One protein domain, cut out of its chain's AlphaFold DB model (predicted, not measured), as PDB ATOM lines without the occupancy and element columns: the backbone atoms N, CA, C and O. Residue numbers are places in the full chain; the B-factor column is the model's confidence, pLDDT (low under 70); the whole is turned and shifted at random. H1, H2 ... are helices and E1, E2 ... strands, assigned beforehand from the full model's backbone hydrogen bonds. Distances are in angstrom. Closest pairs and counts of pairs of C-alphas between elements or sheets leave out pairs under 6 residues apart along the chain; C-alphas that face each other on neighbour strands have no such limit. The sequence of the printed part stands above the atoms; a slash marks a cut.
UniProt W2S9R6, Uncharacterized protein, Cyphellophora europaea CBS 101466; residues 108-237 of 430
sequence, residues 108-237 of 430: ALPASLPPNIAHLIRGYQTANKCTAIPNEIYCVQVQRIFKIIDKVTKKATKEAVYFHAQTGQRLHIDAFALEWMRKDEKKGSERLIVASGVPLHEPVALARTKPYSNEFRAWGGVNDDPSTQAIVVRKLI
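AT A GLANCE: This is residues 108 to 237 of the 430 residues of an uncharacterized protein of Cyphellophora europaea CBS 101466 (UniProt W2S9R6). A small closed barrel of six antiparallel strands, E3 to E8, forms the core, and three helices lie outside its wall. The longest helix, H1, and the small E1-E2 hairpin lie at opposite ends of the model, with the short H2 and H3 between them along the chain. The printed part has 130 residues, with three named helices and then eight named strands in the order H1 H2 H3 E1 E2 E3 E4 E5 E6 E7 E8. Its class is mixed, helices and strands, though only 59 residues, under half, are in named elements. It is compact, with a radius of gyration of the C-alphas of 14.4 A and spans of 41 by 37 by 28 A.

IN THESE COORDINATES: Start with the barrel: find C-alpha 161 at (-12.222, -85.999, -23.721), where E3, residues 161 to 164, begins. E4, residues 170 to 176, runs 19.6 A, and E5, residues 192 to 196, runs 13.3 A. Next come E6, residues 204 to 208, 12.8 A long, E7, residues 215 to 218, and E8, residues 232 to 235, which ends at C-alpha 235 at (-9.933, -89.930, -20.492). Before the barrel, look for H1, residues 115 to 128, from C-alpha 115 at (-9.377, -61.893, -19.089) over 20.0 A. H2 is residues 135 to 138, H3 142 to 146, E1 147 to 149 and E2 156 to 159.

HOW THE PARTS SIT: Follow E3 to E8 as a meander, each strand the antiparallel neighbour of the one before; E8 and E3 close the ring. Look for N 171 and O 162 at 2.9 A between E3 and E4, N 174 and O 194 at 2.9 A between E4 and E5, and N 195 and O 204 at 2.8 A between E5 and E6. Then find N 207 and O 217 at 2.9 A between E6 and E7, N 216 and O 232 at 2.8 A between E7 and E8, and N 233 and O 163 at 2.8 A between E8 and E3. H2 is on the barrel, outside it, at a height of 5.8 A over the sheet; its closest C-alphas to E6 are those of Ile 137 and Ala 207, 4.4 A apart. H3 is also outside, at a height of 8.4 A. H1 is on the barrel; its closest C-alphas to E6 are those of Ile 117 and Ala 205, 6.5 A apart. E1 and E2 form a hairpin, with N 148 and O 158 at 2.8 A; E2 runs on into E3 at 65 degrees. In H1 and H3 every O i to N i+4 pair is within hydrogen-bond range; H2 is too short for one.

THE WHOLE: The C-alphas farthest apart, of Thr 126 and Thr 153, are 42.0 A apart. The printed part has no cut. The links E4 to E5 and E7 to E8 are long. The mean pLDDT of the printed part is 79.1; 30 residues are under 70, among them 138 to 146 and 181 to 189.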
ATOM      1  N   ALA A 108       2.142 -59.350 -26.586       78.50
ATOM      2  CA  ALA A 108       0.703 -59.256 -26.775       78.50
ATOM      3  C   ALA A 108       0.034 -60.621 -26.544       78.50
ATOM      4  O   ALA A 108       0.447 -61.652 -27.077       78.50
ATOM      5  N   LEU A 109      -1.014 -60.622 -25.718       85.00
ATOM      6  CA  LEU A 109      -1.849 -61.797 -25.494       85.00
ATOM      7  C   LEU A 109      -2.983 -61.821 -26.528       85.00
ATOM      8  O   LEU A 109      -3.499 -60.753 -26.871       85.00
ATOM      9  N   PRO A 110      -3.409 -63.005 -27.007       85.00
ATOM     10  CA  PRO A 110      -4.553 -63.118 -27.903       85.00
ATOM     11  C   PRO A 110      -5.798 -62.474 -27.288       85.00
ATOM     12  O   PRO A 110      -6.115 -62.733 -26.131       85.00
ATOM     13  N   ALA A 111      -6.540 -61.691 -28.074       85.56
ATOM     14  CA  ALA A 111      -7.772 -61.047 -27.607       85.56
ATOM     15  C   ALA A 111      -8.868 -62.052 -27.201       85.56
ATOM     16  O   ALA A 111      -9.752 -61.716 -26.423       85.56
ATOM     17  N   SER A 112      -8.802 -63.283 -27.717       89.62
ATOM     18  CA  SER A 112      -9.708 -64.378 -27.360       89.62
ATOM     19  C   SER A 112      -9.379 -65.041 -26.022       89.62
ATOM     20  O   SER A 112     -10.163 -65.863 -25.550       89.62
ATOM     21  N   LEU A 113      -8.223 -64.741 -25.420       90.44
ATOM     22  CA  LEU A 113      -7.839 -65.329 -24.145       90.44
ATOM     23  C   LEU A 113      -8.739 -64.774 -23.028       90.44
ATOM     24  O   LEU A 113      -8.886 -63.551 -22.935       90.44
ATOM     25  N   PRO A 114      -9.301 -65.626 -22.148       93.94
ATOM     26  CA  PRO A 114     -10.115 -65.153 -21.038       93.94
ATOM     27  C   PRO A 114      -9.377 -64.107 -20.181       93.94
ATOM     28  O   PRO A 114      -8.195 -64.304 -19.866       93.94
ATOM     29  N   PRO A 115     -10.037 -62.997 -19.787       92.19
ATOM     30  CA  PRO A 115      -9.377 -61.893 -19.089       92.19
ATOM     31  C   PRO A 115      -8.678 -62.316 -17.796       92.19
ATOM     32  O   PRO A 115      -7.560 -61.881 -17.532       92.19
ATOM     33  N   ASN A 116      -9.297 -63.205 -17.015       93.12
ATOM     34  CA  ASN A 116      -8.732 -63.726 -15.772       93.12
ATOM     35  C   ASN A 116      -7.395 -64.461 -16.013       93.12
ATOM     36  O   ASN A 116      -6.413 -64.211 -15.314       93.12
ATOM     37  N   ILE A 117      -7.304 -65.268 -17.075       92.75
ATOM     38  CA  ILE A 117      -6.059 -65.937 -17.477       92.75
ATOM     39  C   ILE A 117      -5.019 -64.933 -17.976       92.75
ATOM     40  O   ILE A 117      -3.839 -65.034 -17.634       92.75
ATOM     41  N   ALA A 118      -5.437 -63.925 -18.744       91.25
ATOM     42  CA  ALA A 118      -4.535 -62.866 -19.185       91.25
ATOM     43  C   ALA A 118      -3.930 -62.093 -17.998       91.25
ATOM     44  O   ALA A 118      -2.732 -61.794 -18.000       91.25
ATOM     45  N   HIS A 119      -4.731 -61.816 -16.965       90.88
ATOM     46  CA  HIS A 119      -4.269 -61.206 -15.720       90.88
ATOM     47  C   HIS A 119      -3.275 -62.099 -14.970       90.88
ATOM     48  O   HIS A 119      -2.229 -61.599 -14.553       90.88
ATOM     49  N   LEU A 120      -3.539 -63.408 -14.865       90.62
ATOM     50  CA  LEU A 120      -2.613 -64.370 -14.250       90.62
ATOM     51  C   LEU A 120      -1.249 -64.380 -14.948       90.62
ATOM     52  O   LEU A 120      -0.215 -64.293 -14.284       90.62
ATOM     53  N   ILE A 121      -1.235 -64.414 -16.285       89.62
ATOM     54  CA  ILE A 121       0.004 -64.392 -17.072       89.62
ATOM     55  C   ILE A 121       0.781 -63.101 -16.828       89.62
ATOM     56  O   ILE A 121       1.974 -63.146 -16.529       89.62
ATOM     57  N   ARG A 122       0.119 -61.944 -16.930       89.06
ATOM     58  CA  ARG A 122       0.776 -60.646 -16.722       89.06
ATOM     59  C   ARG A 122       1.312 -60.506 -15.299       89.06
ATOM     60  O   ARG A 122       2.424 -60.007 -15.120       89.06
ATOM     61  N   GLY A 123       0.558 -60.975 -14.304       89.62
ATOM     62  CA  GLY A 123       0.996 -61.026 -12.910       89.62
ATOM     63  C   GLY A 123       2.263 -61.865 -12.752       89.62
ATOM     64  O   GLY A 123       3.246 -61.390 -12.186       89.62
ATOM     65  N   TYR A 124       2.281 -63.062 -13.347       89.25
ATOM     66  CA  TYR A 124       3.451 -63.941 -13.347       89.25
ATOM     67  C   TYR A 124       4.677 -63.294 -13.994       89.25
ATOM     68  O   TYR A 124       5.764 -63.301 -13.409       89.25
ATOM     69  N   GLN A 125       4.503 -62.704 -15.179       87.25
ATOM     70  CA  GLN A 125       5.586 -62.062 -15.923       87.25
ATOM     71  C   GLN A 125       6.176 -60.868 -15.166       87.25
ATOM     72  O   GLN A 125       7.396 -60.693 -15.123       87.25
ATOM     73  N   THR A 126       5.311 -60.077 -14.526       88.12
ATOM     74  CA  THR A 126       5.710 -58.914 -13.723       88.12
ATOM     75  C   THR A 126       6.491 -59.345 -12.484       88.12
ATOM     76  O   THR A 126       7.567 -58.809 -12.223       88.12
ATOM     77  N   ALA A 127       5.988 -60.338 -11.744       87.81
ATOM     78  CA  ALA A 127       6.619 -60.819 -10.517       87.81
ATOM     79  C   ALA A 127       8.000 -61.442 -10.779       87.81
ATOM     80  O   ALA A 127       8.954 -61.171 -10.052       87.81
ATOM     81  N   ASN A 128       8.124 -62.228 -11.852       84.62
ATOM     82  CA  ASN A 128       9.353 -62.955 -12.173       84.62
ATOM     83  C   ASN A 128      10.319 -62.179 -13.076       84.62
ATOM     84  O   ASN A 128      11.382 -62.703 -13.404       84.62
ATOM     85  N   LYS A 129       9.961 -60.958 -13.505       85.31
ATOM     86  CA  LYS A 129      10.727 -60.165 -14.487       85.31
ATOM     87  C   LYS A 129      11.141 -61.023 -15.689       85.31
ATOM     88  O   LYS A 129      12.298 -61.042 -16.109       85.31
ATOM     89  N   CYS A 130      10.193 -61.799 -16.207       79.00
ATOM     90  CA  CYS A 130      10.428 -62.763 -17.272       79.00
ATOM     91  C   CYS A 130       9.209 -62.821 -18.187       79.00
ATOM     92  O   CYS A 130       8.077 -62.839 -17.716       79.00
ATOM     93  N   THR A 131       9.424 -62.863 -19.499       73.44
ATOM     94  CA  THR A 131       8.340 -63.040 -20.478       73.44
ATOM     95  C   THR A 131       7.960 -64.509 -20.659       73.44
ATOM     96  O   THR A 131       6.846 -64.805 -21.096       73.44
ATOM     97  N   ALA A 132       8.859 -65.427 -20.292       70.69
ATOM     98  CA  ALA A 132       8.613 -66.859 -20.325       70.69
ATOM     99  C   ALA A 132       7.792 -67.301 -19.106       70.69
ATOM    100  O   ALA A 132       8.068 -66.937 -17.963       70.69
ATOM    101  N   ILE A 133       6.780 -68.112 -19.382       72.00
ATOM    102  CA  ILE A 133       5.984 -68.835 -18.386       72.00
ATOM    103  C   ILE A 133       6.755 -70.145 -18.044       72.00
ATOM    104  O   ILE A 133       7.740 -70.453 -18.722       72.00
ATOM    105  N   PRO A 134       6.397 -70.923 -17.011       70.75
ATOM    106  CA  PRO A 134       6.946 -72.269 -16.822       70.75
ATOM    107  C   PRO A 134       6.550 -73.249 -17.937       70.75
ATOM    108  O   PRO A 134       5.429 -73.205 -18.455       70.75
ATOM    109  N   ASN A 135       7.459 -74.165 -18.289       70.81
ATOM    110  CA  ASN A 135       7.256 -75.152 -19.359       70.81
ATOM    111  C   ASN A 135       6.037 -76.049 -19.099       70.81
ATOM    112  O   ASN A 135       5.374 -76.483 -20.036       70.81
ATOM    113  N   GLU A 136       5.704 -76.318 -17.838       70.69
ATOM    114  CA  GLU A 136       4.590 -77.180 -17.435       70.69
ATOM    115  C   GLU A 136       3.218 -76.661 -17.902       70.69
ATOM    116  O   GLU A 136       2.264 -77.441 -17.975       70.69
ATOM    117  N   ILE A 137       3.130 -75.368 -18.239       70.19
ATOM    118  CA  ILE A 137       1.896 -74.660 -18.618       70.19
ATOM    119  C   ILE A 137       1.707 -74.597 -20.142       70.19
ATOM    120  O   ILE A 137       0.584 -74.426 -20.614       70.19
ATOM    121  N   TYR A 138       2.775 -74.764 -20.935       62.06
ATOM    122  CA  TYR A 138       2.689 -74.695 -22.404       62.06
ATOM    123  C   TYR A 138       3.341 -75.832 -23.185       62.06
ATOM    124  O   TYR A 138       3.073 -75.960 -24.383       62.06
ATOM    125  N   CYS A 139       4.135 -76.704 -22.553       54.34
ATOM    126  CA  CYS A 139       4.669 -77.912 -23.189       54.34
ATOM    127  C   CYS A 139       3.584 -78.982 -23.328       54.34
ATOM    128  O   CYS A 139       3.670 -80.092 -22.790       54.34
ATOM    129  N   VAL A 140       2.551 -78.676 -24.104       56.62
ATOM    130  CA  VAL A 140       1.689 -79.708 -24.642       56.62
ATOM    131  C   VAL A 140       1.563 -79.522 -26.142       56.62
ATOM    132  O   VAL A 140       0.938 -78.591 -26.632       56.62
ATOM    133  N   GLN A 141       2.206 -80.419 -26.888       55.25
ATOM    134  CA  GLN A 141       2.088 -80.464 -28.343       55.25
ATOM    135  C   GLN A 141       0.621 -80.706 -28.726       55.25
ATOM    136  O   GLN A 141       0.027 -81.675 -28.258       55.25
ATOM    137  N   VAL A 142       0.061 -79.878 -29.617       55.56
ATOM    138  CA  VAL A 142      -1.353 -79.911 -30.071       55.56
ATOM    139  C   VAL A 142      -1.877 -81.321 -30.350       55.56
ATOM    140  O   VAL A 142      -2.936 -81.701 -29.853       55.56
ATOM    141  N   GLN A 143      -1.129 -82.146 -31.087       57.12
ATOM    142  CA  GLN A 143      -1.565 -83.518 -31.379       57.12
ATOM    143  C   GLN A 143      -1.676 -84.378 -30.115       57.12
ATOM    144  O   GLN A 143      -2.594 -85.182 -29.994       57.12
ATOM    145  N   ARG A 144      -0.783 -84.174 -29.142       61.72
ATOM    146  CA  ARG A 144      -0.786 -84.876 -27.855       61.72
ATOM    147  C   ARG A 144      -1.873 -84.383 -26.907       61.72
ATOM    148  O   ARG A 144      -2.179 -85.106 -25.967       61.72
ATOM    149  N   ILE A 145      -2.434 -83.193 -27.134       64.06
ATOM    150  CA  ILE A 145      -3.570 -82.636 -26.380       64.06
ATOM    151  C   ILE A 145      -4.857 -83.282 -26.872       64.06
ATOM    152  O   ILE A 145      -5.598 -83.893 -26.112       64.06
ATOM    153  N   PHE A 146      -5.136 -83.223 -28.165       67.56
ATOM    154  CA  PHE A 146      -6.438 -83.688 -28.640       67.56
ATOM    155  C   PHE A 146      -6.482 -85.191 -28.897       67.56
ATOM    156  O   PHE A 146      -7.573 -85.728 -29.020       67.56
ATOM    157  N   LYS A 147      -5.334 -85.890 -28.903       70.06
ATOM    158  CA  LYS A 147      -5.290 -87.341 -29.148       70.06
ATOM    159  C   LYS A 147      -4.593 -88.168 -28.080       70.06
ATOM    160  O   LYS A 147      -3.449 -87.874 -27.715       70.06
ATOM    161  N   ILE A 148      -5.277 -89.182 -27.567       66.31
ATOM    162  CA  ILE A 148      -4.726 -90.111 -26.583       66.31
ATOM    163  C   ILE A 148      -3.578 -90.858 -27.242       66.31
ATOM    164  O   ILE A 148      -3.692 -91.313 -28.379       66.31
ATOM    165  N   ILE A 149      -2.447 -90.905 -26.546       67.25
ATOM    166  CA  ILE A 149      -1.257 -91.589 -27.026       67.25
ATOM    167  C   ILE A 149      -1.246 -92.956 -26.372       67.25
ATOM    168  O   ILE A 149      -1.271 -93.060 -25.145       67.25
ATOM    169  N   ASP A 150      -1.197 -93.987 -27.196       59.44
ATOM    170  CA  ASP A 150      -0.929 -95.335 -26.731       59.44
ATOM    171  C   ASP A 150       0.500 -95.392 -26.171       59.44
ATOM    172  O   ASP A 150       1.466 -95.005 -26.835       59.44
ATOM    173  N   LYS A 151       0.628 -95.830 -24.915       64.44
ATOM    174  CA  LYS A 151       1.912 -95.884 -24.204       64.44
ATOM    175  C   LYS A 151       2.900 -96.847 -24.865       64.44
ATOM    176  O   LYS A 151       4.099 -96.572 -24.831       64.44
ATOM    177  N   VAL A 152       2.408 -97.932 -25.461       67.00
ATOM    178  CA  VAL A 152       3.212 -98.981 -26.097       67.00
ATOM    179  C   VAL A 152       3.678 -98.503 -27.464       67.00
ATOM    180  O   VAL A 152       4.874 -98.441 -27.737       67.00
ATOM    181  N   THR A 153       2.744 -98.078 -28.315       70.06
ATOM    182  CA  THR A 153       3.077 -97.706 -29.698       70.06
ATOM    183  C   THR A 153       3.592 -96.274 -29.834       70.06
ATOM    184  O   THR A 153       4.125 -95.909 -30.883       70.06
ATOM    185  N   LYS A 154       3.433 -95.437 -28.797       67.19
ATOM    186  CA  LYS A 154       3.699 -93.984 -28.798       67.19
ATOM    187  C   LYS A 154       2.974 -93.235 -29.924       67.19
ATOM    188  O   LYS A 154       3.337 -92.103 -30.251       67.19
ATOM    189  N   LYS A 155       1.941 -93.846 -30.511       68.19
ATOM    190  CA  LYS A 155       1.130 -93.273 -31.586       68.19
ATOM    191  C   LYS A 155      -0.147 -92.672 -31.015       68.19
ATOM    192  O   LYS A 155      -0.681 -93.125 -30.006       68.19
ATOM    193  N   ALA A 156      -0.622 -91.619 -31.666       64.94
ATOM    194  CA  ALA A 156      -1.893 -90.992 -31.343       64.94
ATOM    195  C   ALA A 156      -3.043 -91.860 -31.879       64.94
ATOM    196  O   ALA A 156      -3.122 -92.063 -33.088       64.94
ATOM    197  N   THR A 157      -3.909 -92.366 -31.001       60.59
ATOM    198  CA  THR A 157      -4.886 -93.411 -31.346       60.59
ATOM    199  C   THR A 157      -6.322 -92.913 -31.447       60.59
ATOM    200  O   THR A 157      -7.014 -93.304 -32.381       60.59
ATOM    201  N   LYS A 158      -6.790 -92.047 -30.537       64.75
ATOM    202  CA  LYS A 158      -8.189 -91.563 -30.516       64.75
ATOM    203  C   LYS A 158      -8.305 -90.130 -30.015       64.75
ATOM    204  O   LYS A 158      -7.408 -89.663 -29.316       64.75
ATOM    205  N   GLU A 159      -9.402 -89.451 -30.348       69.44
ATOM    206  CA  GLU A 159      -9.723 -88.140 -29.775       69.44
ATOM    207  C   GLU A 159      -9.944 -88.236 -28.260       69.44
ATOM    208  O   GLU A 159     -10.507 -89.203 -27.748       69.44
ATOM    209  N   ALA A 160      -9.436 -87.246 -27.532       75.19
ATOM    210  CA  ALA A 160      -9.480 -87.205 -26.081       75.19
ATOM    211  C   ALA A 160     -10.658 -86.376 -25.578       75.19
ATOM    212  O   ALA A 160     -10.944 -85.309 -26.122       75.19
ATOM    213  N   VAL A 161     -11.256 -86.809 -24.467       83.81
ATOM    214  CA  VAL A 161     -12.222 -85.999 -23.721       83.81
ATOM    215  C   VAL A 161     -11.692 -85.715 -22.323       83.81
ATOM    216  O   VAL A 161     -10.925 -86.487 -21.746       83.81
ATOM    217  N   TYR A 162     -12.061 -84.552 -21.808       87.75
ATOM    218  CA  TYR A 162     -11.544 -84.000 -20.573       87.75
ATOM    219  C   TYR A 162     -12.651 -83.904 -19.545       87.75
ATOM    220  O   TYR A 162     -13.773 -83.518 -19.867       87.75
ATOM    221  N   PHE A 163     -12.315 -84.258 -18.313       89.12
ATOM    222  CA  PHE A 163     -13.256 -84.358 -17.214       89.12
ATOM    223  C   PHE A 163     -12.688 -83.675 -15.982       89.12
ATOM    224  O   PHE A 163     -11.489 -83.753 -15.724       89.12
ATOM    225  N   HIS A 164     -13.551 -83.040 -15.203       91.62
ATOM    226  CA  HIS A 164     -13.200 -82.572 -13.875       91.62
ATOM    227  C   HIS A 164     -12.942 -83.777 -12.960       91.62
ATOM    228  O   HIS A 164     -13.760 -84.696 -12.899       91.62
ATOM    229  N   ALA A 165     -11.807 -83.788 -12.262       85.50
ATOM    230  CA  ALA A 165     -11.314 -84.955 -11.531       85.50
ATOM    231  C   ALA A 165     -12.280 -85.420 -10.433       85.50
ATOM    232  O   ALA A 165     -12.536 -86.612 -10.308       85.50
ATOM    233  N   GLN A 166     -12.844 -84.477  -9.674       84.06
ATOM    234  CA  GLN A 166     -13.695 -84.789  -8.522       84.06
ATOM    235  C   GLN A 166     -15.146 -85.091  -8.901       84.06
ATOM    236  O   GLN A 166     -15.796 -85.902  -8.259       84.06
ATOM    237  N   THR A 167     -15.677 -84.414  -9.920       85.94
ATOM    238  CA  THR A 167     -17.113 -84.485 -10.251       85.94
ATOM    239  C   THR A 167     -17.400 -85.369 -11.454       85.94
ATOM    240  O   THR A 167     -18.559 -85.650 -11.738       85.94
ATOM    241  N   GLY A 168     -16.374 -85.759 -12.214       84.94
ATOM    242  CA  GLY A 168     -16.532 -86.526 -13.446       84.94
ATOM    243  C   GLY A 168     -17.252 -85.773 -14.568       84.94
ATOM    244  O   GLY A 168     -17.549 -86.369 -15.599       84.94
ATOM    245  N   GLN A 169     -17.540 -84.477 -14.406       84.56
ATOM    246  CA  GLN A 169     -18.224 -83.690 -15.429       84.56
ATOM    247  C   GLN A 169     -17.278 -83.339 -16.571       84.56
ATOM    248  O   GLN A 169     -16.107 -83.026 -16.357       84.56
ATOM    249  N   ARG A 170     -17.793 -83.397 -17.800       87.31
ATOM    250  CA  ARG A 170     -17.024 -83.070 -18.998       87.31
ATOM    251  C   ARG A 170     -16.694 -81.580 -19.021       87.31
ATOM    252  O   ARG A 170     -17.581 -80.744 -18.889       87.31
ATOM    253  N   LEU A 171     -15.429 -81.274 -19.276       90.56
ATOM    254  CA  LEU A 171     -14.931 -79.916 -19.440       90.56
ATOM    255  C   LEU A 171     -14.649 -79.616 -20.911       90.56
ATOM    256  O   LEU A 171     -14.295 -80.500 -21.700       90.56
ATOM    257  N   HIS A 172     -14.803 -78.347 -21.266       90.69
ATOM    258  CA  HIS A 172     -14.364 -77.809 -22.541       90.69
ATOM    259  C   HIS A 172     -12.902 -77.380 -22.432       90.69
ATOM    260  O   HIS A 172     -12.500 -76.818 -21.415       90.69
ATOM    261  N   ILE A 173     -12.106 -77.669 -23.463       89.62
ATOM    262  CA  ILE A 173     -10.680 -77.351 -23.493       89.62
ATOM    263  C   ILE A 173     -10.369 -76.531 -24.736       89.62
ATOM    264  O   ILE A 173     -10.496 -77.028 -25.855       89.62
ATOM    265  N   ASP A 174      -9.860 -75.327 -24.507       88.88
ATOM    266  CA  ASP A 174      -9.366 -74.426 -25.535       88.88
ATOM    267  C   ASP A 174      -7.837 -74.377 -25.523       88.88
ATOM    268  O   ASP A 174      -7.190 -74.397 -24.471       88.88
ATOM    269  N   ALA A 175      -7.246 -74.297 -26.715       86.81
ATOM    270  CA  ALA A 175      -5.803 -74.202 -26.893       86.81
ATOM    271  C   ALA A 175      -5.423 -72.856 -27.515       86.81
ATOM    272  O   ALA A 175      -5.773 -72.558 -28.657       86.81
ATOM    273  N   PHE A 176      -4.635 -72.069 -26.788       86.19
ATOM    274  CA  PHE A 176      -4.210 -70.738 -27.199       86.19
ATOM    275  C   PHE A 176      -2.752 -70.740 -27.652       86.19
ATOM    276  O   PHE A 176      -1.851 -71.265 -26.995       86.19
ATOM    277  N   ALA A 177      -2.518 -70.131 -28.812       80.50
ATOM    278  CA  ALA A 177      -1.190 -69.898 -29.354       80.50
ATOM    279  C   ALA A 177      -0.648 -68.571 -28.819       80.50
ATOM    280  O   ALA A 177      -1.135 -67.514 -29.214       80.50
ATOM    281  N   LEU A 178       0.372 -68.617 -27.963       79.81
ATOM    282  CA  LEU A 178       1.081 -67.411 -27.533       79.81
ATOM    283  C   LEU A 178       2.279 -67.166 -28.456       79.81
ATOM    284  O   LEU A 178       2.907 -68.116 -28.930       79.81
ATOM    285  N   GLU A 179       2.575 -65.901 -28.758       75.56
ATOM    286  CA  GLU A 179       3.555 -65.533 -29.794       75.56
ATOM    287  C   GLU A 179       4.942 -66.124 -29.525       75.56
ATOM    288  O   GLU A 179       5.573 -66.677 -30.424       75.56
ATOM    289  N   TRP A 180       5.372 -66.107 -28.266       73.75
ATOM    290  CA  TRP A 180       6.665 -66.636 -27.833       73.75
ATOM    291  C   TRP A 180       6.708 -68.167 -27.696       73.75
ATOM    292  O   TRP A 180       7.786 -68.730 -27.515       73.75
ATOM    293  N   MET A 181       5.560 -68.852 -27.792       69.88
ATOM    294  CA  MET A 181       5.458 -70.323 -27.779       69.88
ATOM    295  C   MET A 181       5.576 -70.933 -29.178       69.88
ATOM    296  O   MET A 181       5.600 -72.153 -29.343       69.88
ATOM    297  N   ARG A 182       5.669 -70.101 -30.221       61.06
ATOM    298  CA  ARG A 182       5.972 -70.556 -31.578       61.06
ATOM    299  C   ARG A 182       7.465 -70.880 -31.689       61.06
ATOM    300  O   ARG A 182       8.213 -70.156 -32.333       61.06
ATOM    301  N   LYS A 183       7.914 -71.963 -31.052       56.22
ATOM    302  CA  LYS A 183       9.229 -72.547 -31.334       56.22
ATOM    303  C   LYS A 183       9.090 -73.653 -32.370       56.22
ATOM    304  O   LYS A 183       8.299 -74.570 -32.190       56.22
ATOM    305  N   ASP A 184       9.873 -73.511 -33.436       50.28
ATOM    306  CA  ASP A 184      10.146 -74.474 -34.500       50.28
ATOM    307  C   ASP A 184       8.922 -75.217 -35.057       50.28
ATOM    308  O   ASP A 184       8.487 -76.242 -34.528       50.28
ATOM    309  N   GLU A 185       8.450 -74.784 -36.231       51.28
ATOM    310  CA  GLU A 185       7.388 -75.435 -37.025       51.28
ATOM    311  C   GLU A 185       7.569 -76.961 -37.179       51.28
ATOM    312  O   GLU A 185       6.603 -77.694 -37.380       51.28
ATOM    313  N   LYS A 186       8.800 -77.461 -37.019       52.94
ATOM    314  CA  LYS A 186       9.173 -78.874 -37.143       52.94
ATOM    315  C   LYS A 186       8.889 -79.743 -35.907       52.94
ATOM    316  O   LYS A 186       8.877 -80.962 -36.050       52.94
ATOM    317  N   LYS A 187       8.689 -79.183 -34.704       54.03
ATOM    318  CA  LYS A 187       8.563 -79.967 -33.447       54.03
ATOM    319  C   LYS A 187       7.183 -79.921 -32.784       54.03
ATOM    320  O   LYS A 187       7.015 -80.443 -31.685       54.03
ATOM    321  N   GLY A 188       6.174 -79.422 -33.493       58.47
ATOM    322  CA  GLY A 188       4.818 -79.277 -32.972       58.47
ATOM    323  C   GLY A 188       4.703 -78.032 -32.099       58.47
ATOM    324  O   GLY A 188       5.561 -77.762 -31.267       58.47
ATOM    325  N   SER A 189       3.640 -77.259 -32.310       64.31
ATOM    326  CA  SER A 189       3.452 -76.009 -31.578       64.31
ATOM    327  C   SER A 189       3.051 -76.271 -30.129       64.31
ATOM    328  O   SER A 189       2.144 -77.059 -29.845       64.31
ATOM    329  N   GLU A 190       3.746 -75.592 -29.225       74.12
ATOM    330  CA  GLU A 190       3.380 -75.458 -27.821       74.12
ATOM    331  C   GLU A 190       2.158 -74.535 -27.704       74.12
ATOM    332  O   GLU A 190       1.977 -73.593 -28.493       74.12
ATOM    333  N   ARG A 191       1.264 -74.855 -26.767       80.00
ATOM    334  CA  ARG A 191      -0.010 -74.156 -26.572       80.00
ATOM    335  C   ARG A 191      -0.316 -74.041 -25.092       80.00
ATOM    336  O   ARG A 191      -0.150 -75.006 -24.351       80.00
ATOM    337  N   LEU A 192      -0.841 -72.884 -24.710       86.31
ATOM    338  CA  LEU A 192      -1.508 -72.708 -23.430       86.31
ATOM    339  C   LEU A 192      -2.860 -73.418 -23.487       86.31
ATOM    340  O   LEU A 192      -3.607 -73.236 -24.448       86.31
ATOM    341  N   ILE A 193      -3.174 -74.194 -22.457       88.88
ATOM    342  CA  ILE A 193      -4.431 -74.934 -22.371       88.88
ATOM    343  C   ILE A 193      -5.309 -74.322 -21.299       88.88
ATOM    344  O   ILE A 193      -4.863 -74.116 -20.175       88.88
ATOM    345  N   VAL A 194      -6.553 -74.030 -21.663       91.81
ATOM    346  CA  VAL A 194      -7.545 -73.440 -20.770       91.81
ATOM    347  C   VAL A 194      -8.751 -74.361 -20.714       91.81
ATOM    348  O   VAL A 194      -9.293 -74.743 -21.749       91.81
ATOM    349  N   ALA A 195      -9.156 -74.723 -19.503       92.88
ATOM    350  CA  ALA A 195     -10.381 -75.461 -19.250       92.88
ATOM    351  C   ALA A 195     -11.518 -74.514 -18.881       92.88
ATOM    352  O   ALA A 195     -11.316 -73.555 -18.139       92.88
ATOM    353  N   SER A 196     -12.717 -74.811 -19.361       94.44
ATOM    354  CA  SER A 196     -13.946 -74.104 -19.015       94.44
ATOM    355  C   SER A 196     -15.127 -75.077 -18.925       94.44
ATOM    356  O   SER A 196     -15.058 -76.216 -19.395       94.44
ATOM    357  N   GLY A 197     -16.214 -74.641 -18.288       91.75
ATOM    358  CA  GLY A 197     -17.417 -75.449 -18.069       91.75
ATOM    359  C   GLY A 197     -17.592 -75.901 -16.619       91.75
ATOM    360  O   GLY A 197     -16.714 -75.725 -15.782       91.75
ATOM    361  N   VAL A 198     -18.755 -76.470 -16.314       85.12
ATOM    362  CA  VAL A 198     -19.145 -76.874 -14.952       85.12
ATOM    363  C   VAL A 198     -18.315 -78.098 -14.520       85.12
ATOM    364  O   VAL A 198     -18.135 -79.011 -15.328       85.12
ATOM    365  N   PRO A 199     -17.768 -78.131 -13.286       88.31
ATOM    366  CA  PRO A 199     -18.056 -77.267 -12.133       88.31
ATOM    367  C   PRO A 199     -17.121 -76.060 -11.964       88.31
ATOM    368  O   PRO A 199     -17.136 -75.436 -10.907       88.31
ATOM    369  N   LEU A 200     -16.297 -75.721 -12.956       88.56
ATOM    370  CA  LEU A 200     -15.407 -74.568 -12.839       88.56
ATOM    371  C   LEU A 200     -16.233 -73.276 -12.843       88.56
ATOM    372  O   LEU A 200     -17.009 -73.022 -13.765       88.56
ATOM    373  N   HIS A 201     -16.052 -72.452 -11.810       89.25
ATOM    374  CA  HIS A 201     -16.710 -71.146 -11.711       89.25
ATOM    375  C   HIS A 201     -16.211 -70.160 -12.775       89.25
ATOM    376  O   HIS A 201     -16.963 -69.300 -13.229       89.25
ATOM    377  N   GLU A 202     -14.952 -70.301 -13.188       93.50
ATOM    378  CA  GLU A 202     -14.309 -69.486 -14.212       93.50
ATOM    379  C   GLU A 202     -13.343 -70.334 -15.054       93.50
ATOM    380  O   GLU A 202     -12.957 -71.424 -14.623       93.50
ATOM    381  N   PRO A 203     -12.942 -69.879 -16.256       94.12
ATOM    382  CA  PRO A 203     -11.932 -70.570 -17.048       94.12
ATOM    383  C   PRO A 203     -10.596 -70.647 -16.309       94.12
ATOM    384  O   PRO A 203     -10.156 -69.661 -15.725       94.12
ATOM    385  N   VAL A 204      -9.922 -71.792 -16.389       92.94
ATOM    386  CA  VAL A 204      -8.683 -72.061 -15.652       92.94
ATOM    387  C   VAL A 204      -7.580 -72.494 -16.608       92.94
ATOM    388  O   VAL A 204      -7.769 -73.397 -17.420       92.94
ATOM    389  N   ALA A 205      -6.403 -71.877 -16.501       92.06
ATOM    390  CA  ALA A 205      -5.214 -72.333 -17.212       92.06
ATOM    391  C   ALA A 205      -4.705 -73.633 -16.585       92.06
ATOM    392  O   ALA A 205      -4.597 -73.743 -15.366       92.06
ATOM    393  N   LEU A 206      -4.389 -74.619 -17.416       90.62
ATOM    394  CA  LEU A 206      -3.968 -75.937 -16.966       90.62
ATOM    395  C   LEU A 206      -2.446 -76.085 -17.002       90.62
ATOM    396  O   LEU A 206      -1.804 -75.771 -18.003       90.62
ATOM    397  N   ALA A 207      -1.892 -76.652 -15.933       88.81
ATOM    398  CA  ALA A 207      -0.514 -77.119 -15.860       88.81
ATOM    399  C   ALA A 207      -0.484 -78.643 -15.704       88.81
ATOM    400  O   ALA A 207      -1.324 -79.237 -15.025       88.81
ATOM    401  N   ARG A 208       0.492 -79.301 -16.329       84.44
ATOM    402  CA  ARG A 208       0.685 -80.750 -16.160       84.44
ATOM    403  C   ARG A 208       1.161 -81.059 -14.742       84.44
ATOM    404  O   ARG A 208       2.086 -80.418 -14.257       84.44
ATOM    405  N   THR A 209       0.592 -82.091 -14.115       83.69
ATOM    406  CA  THR A 209       1.070 -82.562 -12.801       83.69
ATOM    407  C   THR A 209       2.440 -83.231 -12.905       83.69
ATOM    408  O   THR A 209       3.300 -83.048 -12.050       83.69
ATOM    409  N   LYS A 210       2.663 -83.996 -13.981       78.69
ATOM    410  CA  LYS A 210       3.932 -84.668 -14.298       78.69
ATOM    411  C   LYS A 210       4.215 -84.608 -15.803       78.69
ATOM    412  O   LYS A 210       3.269 -84.548 -16.605       78.69
ATOM    413  N   PRO A 211       5.492 -84.691 -16.227       73.69
ATOM    414  CA  PRO A 211       5.837 -84.865 -17.632       73.69
ATOM    415  C   PRO A 211       5.046 -86.028 -18.245       73.69
ATOM    416  O   PRO A 211       4.988 -87.115 -17.680       73.69
ATOM    417  N   TYR A 212       4.406 -85.787 -19.391       71.06
ATOM    418  CA  TYR A 212       3.594 -86.776 -20.121       71.06
ATOM    419  C   TYR A 212       2.331 -87.310 -19.410       71.06
ATOM    420  O   TYR A 212       1.674 -88.190 -19.960       71.06
ATOM    421  N   SER A 213       1.927 -86.751 -18.263       76.38
ATOM    422  CA  SER A 213       0.687 -87.146 -17.573       76.38
ATOM    423  C   SER A 213      -0.591 -86.823 -18.365       76.38
ATOM    424  O   SER A 213      -0.622 -85.897 -19.177       76.38
ATOM    425  N   ASN A 214      -1.667 -87.566 -18.116       79.94
ATOM    426  CA  ASN A 214      -3.018 -87.224 -18.579       79.94
ATOM    427  C   ASN A 214      -3.800 -86.407 -17.537       79.94
ATOM    428  O   ASN A 214      -4.980 -86.120 -17.727       79.94
ATOM    429  N   GLU A 215      -3.132 -86.029 -16.453       85.62
ATOM    430  CA  GLU A 215      -3.675 -85.239 -15.363       85.62
ATOM    431  C   GLU A 215      -3.106 -83.827 -15.393       85.62
ATOM    432  O   GLU A 215      -1.906 -83.599 -15.605       85.62
ATOM    433  N   PHE A 216      -3.996 -82.882 -15.148       89.25
ATOM    434  CA  PHE A 216      -3.701 -81.469 -15.140       89.25
ATOM    435  C   PHE A 216      -4.254 -80.857 -13.866       89.25
ATOM    436  O   PHE A 216      -5.347 -81.199 -13.415       89.25
ATOM    437  N   ARG A 217      -3.506 -79.921 -13.306       91.12
ATOM    438  CA  ARG A 217      -3.934 -79.072 -12.198       91.12
ATOM    439  C   ARG A 217      -4.197 -77.661 -12.712       91.12
ATOM    440  O   ARG A 217      -3.725 -77.285 -13.787       91.12
ATOM    441  N   ALA A 218      -4.944 -76.889 -11.936       90.56
ATOM    442  CA  ALA A 218      -5.073 -75.460 -12.157       90.56
ATOM    443  C   ALA A 218      -3.712 -74.793 -11.959       90.56
ATOM    444  O   ALA A 218      -2.985 -75.120 -11.019       90.56
ATOM    445  N   TRP A 219      -3.376 -73.870 -12.851       91.50
ATOM    446  CA  TRP A 219      -2.219 -73.011 -12.696       91.50
ATOM    447  C   TRP A 219      -2.615 -71.733 -11.952       91.50
ATOM    448  O   TRP A 219      -3.430 -70.950 -12.442       91.50
ATOM    449  N   GLY A 220      -2.016 -71.514 -10.781       87.69
ATOM    450  CA  GLY A 220      -2.298 -70.376  -9.897       87.69
ATOM    451  C   GLY A 220      -1.551 -69.081 -10.241       87.69
ATOM    452  O   GLY A 220      -1.577 -68.124  -9.464       87.69
ATOM    453  N   GLY A 221      -0.847 -69.017 -11.375       89.19
ATOM    454  CA  GLY A 221      -0.042 -67.850 -11.733       89.19
ATOM    455  C   GLY A 221       1.193 -67.711 -10.838       89.19
ATOM    456  O   GLY A 221       2.026 -68.610 -10.783       89.19
ATOM    457  N   VAL A 222       1.341 -66.561 -10.170       87.56
ATOM    458  CA  VAL A 222       2.469 -66.276  -9.252       87.56
ATOM    459  C   VAL A 222       2.437 -67.172  -8.018       87.56
ATOM    460  O   VAL A 222       3.485 -67.584  -7.534       87.56
ATOM    461  N   ASN A 223       1.236 -67.478  -7.530       85.38
ATOM    462  CA  ASN A 223       1.015 -68.248  -6.307       85.38
ATOM    463  C   ASN A 223       0.734 -69.715  -6.632       85.38
ATOM    464  O   ASN A 223      -0.074 -70.365  -5.974       85.38
ATOM    465  N   ASP A 224       1.322 -70.203  -7.719       86.19
ATOM    466  CA  ASP A 224       1.113 -71.565  -8.156       86.19
ATOM    467  C   ASP A 224       1.732 -72.558  -7.173       86.19
ATOM    468  O   ASP A 224       2.913 -72.451  -6.841       86.19
ATOM    469  N   ASP A 225       0.943 -73.544  -6.751       84.62
ATOM    470  CA  ASP A 225       1.398 -74.623  -5.882       84.62
ATOM    471  C   ASP A 225       1.418 -75.952  -6.658       84.62
ATOM    472  O   ASP A 225       0.358 -76.524  -6.951       84.62
ATOM    473  N   PRO A 226       2.612 -76.482  -6.989       80.94
ATOM    474  CA  PRO A 226       2.755 -77.765  -7.665       80.94
ATOM    475  C   PRO A 226       2.207 -78.961  -6.883       80.94
ATOM    476  O   PRO A 226       1.952 -79.993  -7.502       80.94
ATOM    477  N   SER A 227       2.041 -78.841  -5.562       78.50
ATOM    478  CA  SER A 227       1.490 -79.901  -4.713       78.50
ATOM    479  C   SER A 227      -0.033 -80.044  -4.836       78.50
ATOM    480  O   SER A 227      -0.602 -81.036  -4.379       78.50
ATOM    481  N   THR A 228      -0.691 -79.104  -5.523       78.25
ATOM    482  CA  THR A 228      -2.129 -79.169  -5.798       78.25
ATOM    483  C   THR A 228      -2.476 -80.416  -6.615       78.25
ATOM    484  O   THR A 228      -1.841 -80.724  -7.628       78.25
ATOM    485  N   GLN A 229      -3.534 -81.114  -6.197       75.94
ATOM    486  CA  GLN A 229      -4.042 -82.304  -6.877       75.94
ATOM    487  C   GLN A 229      -4.563 -82.000  -8.294       75.94
ATOM    488  O   GLN A 229      -4.824 -80.854  -8.672       75.94
ATOM    489  N   ALA A 230      -4.723 -83.054  -9.098       79.31
ATOM    490  CA  ALA A 230      -5.285 -82.941 -10.437       79.31
ATOM    491  C   ALA A 230      -6.736 -82.429 -10.386       79.31
ATOM    492  O   ALA A 230      -7.570 -82.954  -9.656       79.31
ATOM    493  N   ILE A 231      -7.037 -81.431 -11.211       86.19
ATOM    494  CA  ILE A 231      -8.376 -80.848 -11.373       86.19
ATOM    495  C   ILE A 231      -9.020 -81.341 -12.665       86.19
ATOM    496  O   ILE A 231     -10.236 -81.498 -12.731       86.19
ATOM    497  N   VAL A 232      -8.214 -81.630 -13.686       84.69
ATOM    498  CA  VAL A 232      -8.693 -82.120 -14.976       84.69
ATOM    499  C   VAL A 232      -7.983 -83.413 -15.333       84.69
ATOM    500  O   VAL A 232      -6.755 -83.483 -15.362       84.69
ATOM    501  N   VAL A 233      -8.772 -84.432 -15.652       83.50
ATOM    502  CA  VAL A 233      -8.298 -85.733 -16.111       83.50
ATOM    503  C   VAL A 233      -8.743 -85.938 -17.545       83.50
ATOM    504  O   VAL A 233      -9.907 -85.779 -17.909       83.50
ATOM    505  N   ARG A 234      -7.785 -86.321 -18.373       82.38
ATOM    506  CA  ARG A 234      -8.012 -86.678 -19.761       82.38
ATOM    507  C   ARG A 234      -8.293 -88.174 -19.868       82.38
ATOM    508  O   ARG A 234      -7.427 -88.983 -19.536       82.38
ATOM    509  N   LYS A 235      -9.476 -88.538 -20.366       76.50
ATOM    510  CA  LYS A 235      -9.933 -89.930 -20.492       76.50
ATOM    511  C   LYS A 235     -10.292 -90.285 -21.935       76.50
ATOM    512  O   LYS A 235     -10.626 -89.420 -22.749       76.50
ATOM    513  N   LEU A 236     -10.209 -91.580 -22.234       70.75
ATOM    514  CA  LEU A 236     -10.738 -92.167 -23.460       70.75
ATOM    515  C   LEU A 236     -12.244 -92.335 -23.292       70.75
ATOM    516  O   LEU A 236     -12.681 -92.871 -22.279       70.75
ATOM    517  N   ILE A 237     -13.023 -91.904 -24.278       59.34
ATOM    518  CA  ILE A 237     -14.403 -92.367 -24.393       59.34
ATOM    519  C   ILE A 237     -14.358 -93.585 -25.309       59.34
ATOM    520  O   ILE A 237     -13.957 -93.477 -26.471       59.34
TER     521      ILE A 237